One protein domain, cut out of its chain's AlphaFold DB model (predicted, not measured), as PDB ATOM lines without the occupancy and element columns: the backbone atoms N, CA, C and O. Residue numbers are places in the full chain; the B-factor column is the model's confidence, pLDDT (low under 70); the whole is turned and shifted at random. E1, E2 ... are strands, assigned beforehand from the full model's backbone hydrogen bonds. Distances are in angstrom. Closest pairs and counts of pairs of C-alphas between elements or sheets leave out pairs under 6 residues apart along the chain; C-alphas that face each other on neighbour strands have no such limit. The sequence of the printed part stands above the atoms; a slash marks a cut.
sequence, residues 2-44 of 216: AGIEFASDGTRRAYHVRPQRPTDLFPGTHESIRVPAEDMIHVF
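What this domain is: This is residues 2 to 44 of the 216 residues of the protein "Phage portal protein, lambda family" of Roseisalinus antarcticus (UniProt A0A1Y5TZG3). There is little regular structure here: a small three-strand sheet, E1, E2 and E3, from which a long loop reaches out, its residues 21 to 27 sticking out freely, while residues 37 to 44 trail off after E3. The 43 printed residues hold no named helix; the class is all strand, with 13 residues in named elements. The sheet, in order E1, E2, E3, is antiparallel and a meander, each strand the antiparallel neighbour of the one before. The whole is loose, with a radius of gyration of the C-alphas of 12.3 A, and spans 38 by 20 by 16 A.

How they stand to each other: Look first at E1, residues 4 to 6, and E2, residues 12 to 17, a hairpin at 157 degrees; N 5 and O 14 are 2.8 A apart, within hydrogen-bond range. E2 and E3, residues 33 to 36, form a hairpin at 153 degrees, with N 17 and O 33 at 2.9 A, within that range.

Where its parts are: Find C-alpha 4 at (128.910, 129.578, 162.263), where E1 begins, 6.5 A long. E2 runs 14.2 A; E3 runs 9.9 A to C-alpha 36 at (133.291, 123.685, 155.345).

The domain as a whole: The farthest C-alphas, Asp 9 and Leu 25, are 38.9 A apart. The printed part has no cut; the link from E2 to E3 is long, and residue 29 is under pLDDT 70.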
ATOM      1  N   ALA A   2     127.293 134.139 165.006       76.38
ATOM      2  CA  ALA A   2     128.647 134.118 165.593       76.38
ATOM      3  C   ALA A   2     129.750 133.468 164.716       76.38
ATOM      4  O   ALA A   2     130.636 132.788 165.233       76.38
ATOM      5  N   GLY A   3     129.688 133.650 163.391       86.75
ATOM      6  CA  GLY A   3     130.632 133.050 162.440       86.75
ATOM      7  C   GLY A   3     130.433 131.549 162.177       86.75
ATOM      8  O   GLY A   3     131.337 130.910 161.660       86.75
ATOM      9  N   ILE A   4     129.281 130.976 162.537       90.50
ATOM     10  CA  ILE A   4     128.910 129.578 162.263       90.50
ATOM     11  C   ILE A   4     127.628 129.548 161.423       90.50
ATOM     12  O   ILE A   4     126.652 130.257 161.716       90.50
ATOM     13  N   GLU A   5     127.651 128.723 160.382       92.31
ATOM     14  CA  GLU A   5     126.535 128.398 159.498       92.31
ATOM     15  C   GLU A   5     125.924 127.058 159.916       92.31
ATOM     16  O   GLU A   5     126.629 126.052 160.034       92.31
ATOM     17  N   PHE A   6     124.612 127.055 160.136       91.25
ATOM     18  CA  PHE A   6     123.851 125.880 160.549       91.25
ATOM     19  C   PHE A   6     122.890 125.463 159.439       91.25
ATOM     20  O   PHE A   6     122.341 126.318 158.742       91.25
ATOM     21  N   ALA A   7     122.676 124.161 159.284       90.06
ATOM     22  CA  ALA A   7     121.573 123.636 158.494       90.06
ATOM     23  C   ALA A   7     120.250 123.716 159.284       90.06
ATOM     24  O   ALA A   7     120.225 124.040 160.472       90.06
ATOM     25  N   SER A   8     119.131 123.436 158.614       87.62
ATOM     26  CA  SER A   8     117.781 123.498 159.195       87.62
ATOM     27  C   SER A   8     117.549 122.513 160.345       87.62
ATOM     28  O   SER A   8     116.634 122.703 161.138       87.62
ATOM     29  N   ASP A   9     118.371 121.470 160.434       87.94
ATOM     30  CA  ASP A   9     118.375 120.463 161.497       87.94
ATOM     31  C   ASP A   9     119.281 120.837 162.691       87.94
ATOM     32  O   ASP A   9     119.374 120.087 163.659       87.94
ATOM     33  N   GLY A  10     119.955 121.994 162.639       83.88
ATOM     34  CA  GLY A  10     120.881 122.457 163.673       83.88
ATOM     35  C   GLY A  10     122.306 121.904 163.560       83.88
ATOM     36  O   GLY A  10     123.151 122.237 164.394       83.88
ATOM     37  N   THR A  11     122.617 121.107 162.533       88.56
ATOM     38  CA  THR A  11     123.989 120.646 162.274       88.56
ATOM     39  C   THR A  11     124.868 121.793 161.768       88.56
ATOM     40  O   THR A  11     124.410 122.709 161.079       88.56
ATOM     41  N   ARG A  12     126.156 121.787 162.138       90.06
ATOM     42  CA  ARG A  12     127.123 122.805 161.690       90.06
ATOM     43  C   ARG A  12     127.560 122.474 160.268       90.06
ATOM     44  O   ARG A  12     128.096 121.398 160.037       90.06
ATOM     45  N   ARG A  13     127.354 123.402 159.333       93.19
ATOM     46  CA  ARG A  13     127.651 123.208 157.905       93.19
ATOM     47  C   ARG A  13     128.946 123.883 157.473       93.19
ATOM     48  O   ARG A  13     129.676 123.345 156.644       93.19
ATOM     49  N   ALA A  14     129.218 125.065 158.011       94.06
ATOM     50  CA  ALA A  14     130.430 125.813 157.714       94.06
ATOM     51  C   ALA A  14     130.736 126.844 158.798       94.06
ATOM     52  O   ALA A  14     129.897 127.186 159.637       94.06
ATOM     53  N   TYR A  15     131.946 127.369 158.733       93.25
ATOM     54  CA  TYR A  15     132.447 128.420 159.590       93.25
ATOM     55  C   TYR A  15     132.939 129.580 158.747       93.25
ATOM     56  O   TYR A  15     133.469 129.403 157.657       93.25
ATOM     57  N   HIS A  16     132.743 130.783 159.259       92.06
ATOM     58  CA  HIS A  16     133.082 132.028 158.595       92.06
ATOM     59  C   HIS A  16     134.246 132.648 159.358       92.06
ATOM     60  O   HIS A  16     134.071 133.168 160.464       92.06
ATOM     61  N   VAL A  17     135.446 132.526 158.791       89.88
ATOM     62  CA  VAL A  17     136.704 132.964 159.400       89.88
ATOM     63  C   VAL A  17     137.130 134.273 158.759       89.88
ATOM     64  O   VAL A  17     137.182 134.394 157.537       89.88
ATOM     65  N   ARG A  18     137.447 135.278 159.578       87.06
ATOM     66  CA  ARG A  18     138.036 136.509 159.052       87.06
ATOM     67  C   ARG A  18     139.514 136.261 158.739       87.06
ATOM     68  O   ARG A  18     140.207 135.732 159.604       87.06
ATOM     69  N   PRO A  19     140.010 136.669 157.560       82.50
ATOM     70  CA  PRO A  19     141.425 136.527 157.209       82.50
ATOM     71  C   PRO A  19     142.340 137.462 158.017       82.50
ATOM     72  O   PRO A  19     143.561 137.334 157.974       82.50
ATOM     73  N   GLN A  20     141.754 138.408 158.747       83.19
ATOM     74  CA  GLN A  20     142.467 139.407 159.524       83.19
ATOM     75  C   GLN A  20     142.868 138.883 160.907       83.19
ATOM     76  O   GLN A  20     142.119 138.137 161.549       83.19
ATOM     77  N   ARG A  21     144.018 139.342 161.411       78.31
ATOM     78  CA  ARG A  21     144.421 139.056 162.786       78.31
ATOM     79  C   ARG A  21     143.563 139.888 163.743       78.31
ATOM     80  O   ARG A  21     143.362 141.081 163.504       78.31
ATOM     81  N   PRO A  22     143.101 139.309 164.864       77.44
ATOM     82  CA  PRO A  22     142.343 140.050 165.874       77.44
ATOM     83  C   PRO A  22     143.067 141.285 166.439       77.44
ATOM     84  O   PRO A  22     142.414 142.163 166.988       77.44
ATOM     85  N   THR A  23     144.397 141.345 166.317       81.12
ATOM     86  CA  THR A  23     145.265 142.402 166.858       81.12
ATOM     87  C   THR A  23     145.669 143.473 165.843       81.12
ATOM     88  O   THR A  23     146.479 144.334 166.178       81.12
ATOM     89  N   ASP A  24     145.185 143.422 164.600       82.75
ATOM     90  CA  ASP A  24     145.583 144.419 163.600       82.75
ATOM     91  C   ASP A  24     145.004 145.805 163.942       82.75
ATOM     92  O   ASP A  24     143.802 145.956 164.162       82.75
ATOM     93  N   LEU A  25     145.872 146.824 163.952       78.19
ATOM     94  CA  LEU A  25     145.547 148.215 164.313       78.19
ATOM     95  C   LEU A  25     144.630 148.914 163.298       78.19
ATOM     96  O   LEU A  25     143.862 149.800 163.664       78.19
ATOM     97  N   PHE A  26     144.705 148.509 162.030       79.62
ATOM     98  CA  PHE A  26     143.889 149.041 160.941       79.62
ATOM     99  C   PHE A  26     143.074 147.905 160.325       79.62
ATOM    100  O   PHE A  26     143.485 147.336 159.311       79.62
ATOM    101  N   PRO A  27     141.948 147.521 160.950       71.12
ATOM    102  CA  PRO A  27     141.098 146.478 160.414       71.12
ATOM    103  C   PRO A  27     140.579 146.850 159.026       71.12
ATOM    104  O   PRO A  27     139.786 147.778 158.875       71.12
ATOM    105  N   GLY A  28     141.025 146.111 158.012       71.38
ATOM    106  CA  GLY A  28     140.442 146.174 156.680       71.38
ATOM    107  C   GLY A  28     139.061 145.519 156.673       71.38
ATOM    108  O   GLY A  28     138.828 144.512 157.346       71.38
ATOM    109  N   THR A  29     138.130 146.051 155.884       69.50
ATOM    110  CA  THR A  29     136.832 145.401 155.656       69.50
ATOM    111  C   THR A  29     137.028 144.218 154.711       69.50
ATOM    112  O   THR A  29     136.809 144.323 153.507       69.50
ATOM    113  N   HIS A  30     137.489 143.092 155.249       74.38
ATOM    114  CA  HIS A  30     137.608 141.843 154.505       74.38
ATOM    115  C   HIS A  30     136.357 140.988 154.686       74.38
ATOM    116  O   HIS A  30     135.844 140.830 155.801       74.38
ATOM    117  N   GLU A  31     135.882 140.412 153.586       82.75
ATOM    118  CA  GLU A  31     134.821 139.416 153.629       82.75
ATOM    119  C   GLU A  31     135.304 138.166 154.380       82.75
ATOM    120  O   GLU A  31     136.497 137.847 154.418       82.75
ATOM    121  N   SER A  32     134.379 137.481 155.050       88.06
ATOM    122  CA  SER A  32     134.721 136.259 155.776       88.06
ATOM    123  C   SER A  32     134.908 135.107 154.795       88.06
ATOM    124  O   SER A  32     134.126 134.941 153.864       88.06
ATOM    125  N   ILE A  33     135.925 134.286 155.029       91.69
ATOM    126  CA  ILE A  33     136.176 133.077 154.253       91.69
ATOM    127  C   ILE A  33     135.307 131.962 154.829       91.69
ATOM    128  O   ILE A  33     135.361 131.672 156.028       91.69
ATOM    129  N   ARG A  34     134.502 131.341 153.968       93.50
ATOM    130  CA  ARG A  34     133.674 130.191 154.326       93.50
ATOM    131  C   ARG A  34     134.513 128.915 154.281       93.50
ATOM    132  O   ARG A  34     134.972 128.518 153.216       93.50
ATOM    133  N   VAL A  35     134.645 128.252 155.421       93.81
ATOM    134  CA  VAL A  35     135.332 126.966 155.591       93.81
ATOM    135  C   VAL A  35     134.280 125.886 155.875       93.81
ATOM    136  O   VAL A  35     133.513 126.049 156.830       93.81
ATOM    137  N   PRO A  36     134.176 124.817 155.065       94.31
ATOM    138  CA  PRO A  36     133.291 123.685 155.345       94.31
ATOM    139  C   PRO A  36     133.521 123.096 156.745       94.31
ATOM    140  O   PRO A  36     134.640 123.082 157.248       94.31
ATOM    141  N   ALA A  37     132.464 122.607 157.403       92.81
ATOM    142  CA  ALA A  37     132.591 122.039 158.750       92.81
ATOM    143  C   ALA A  37     133.421 120.740 158.792       92.81
ATOM    144  O   ALA A  37     133.961 120.407 159.841       92.81
ATOM    145  N   GLU A  38     133.544 120.036 157.665       93.50
ATOM    146  CA  GLU A  38     134.436 118.878 157.503       93.50
ATOM    147  C   GLU A  38     135.925 119.258 157.536       93.50
ATOM    148  O   GLU A  38     136.748 118.457 157.972       93.50
ATOM    149  N   ASP A  39     136.251 120.505 157.187       93.94
ATOM    150  CA  ASP A  39     137.619 121.026 157.133       93.94
ATOM    151  C   ASP A  39     138.040 121.750 158.425       93.94
ATOM    152  O   ASP A  39     139.136 122.309 158.499       93.94
ATOM    153  N   MET A  40     137.189 121.785 159.464       88.69
ATOM    154  CA  MET A  40     137.527 122.466 160.716       88.69
ATOM    155  C   MET A  40     136.995 121.776 161.971       88.69
ATOM    156  O   MET A  40     135.796 121.597 162.169       88.69
ATOM    157  N   ILE A  41     137.907 121.529 162.911       89.69
ATOM    158  CA  ILE A  41     137.574 121.028 164.243       89.69
ATOM    159  C   ILE A  41     137.383 122.217 165.194       89.69
ATOM    160  O   ILE A  41     138.328 122.932 165.525       89.69
ATOM    161  N   HIS A  42     136.156 122.418 165.676       89.00
ATOM    162  CA  HIS A  42     135.850 123.443 166.679       89.00
ATOM    163  C   HIS A  42     135.839 122.848 168.090       89.00
ATOM    164  O   HIS A  42     134.808 122.365 168.565       89.00
ATOM    165  N   VAL A  43     136.988 122.913 168.764       89.56
ATOM    166  CA  VAL A  43     137.165 122.391 170.125       89.56
ATOM    167  C   VAL A  43     136.733 123.429 171.158       89.56
ATOM    168  O   VAL A  43     137.287 124.524 171.221       89.56
ATOM    169  N   PHE A  44     135.764 123.077 171.999       90.25
ATOM    170  CA  PHE A  44     135.457 123.822 173.215       90.25
ATOM    171  C   PHE A  44     134.712 122.952 174.227       90.25
ATOM    172  O   PHE A  44     134.078 121.960 173.872       90.25
TER     173      PHE A  44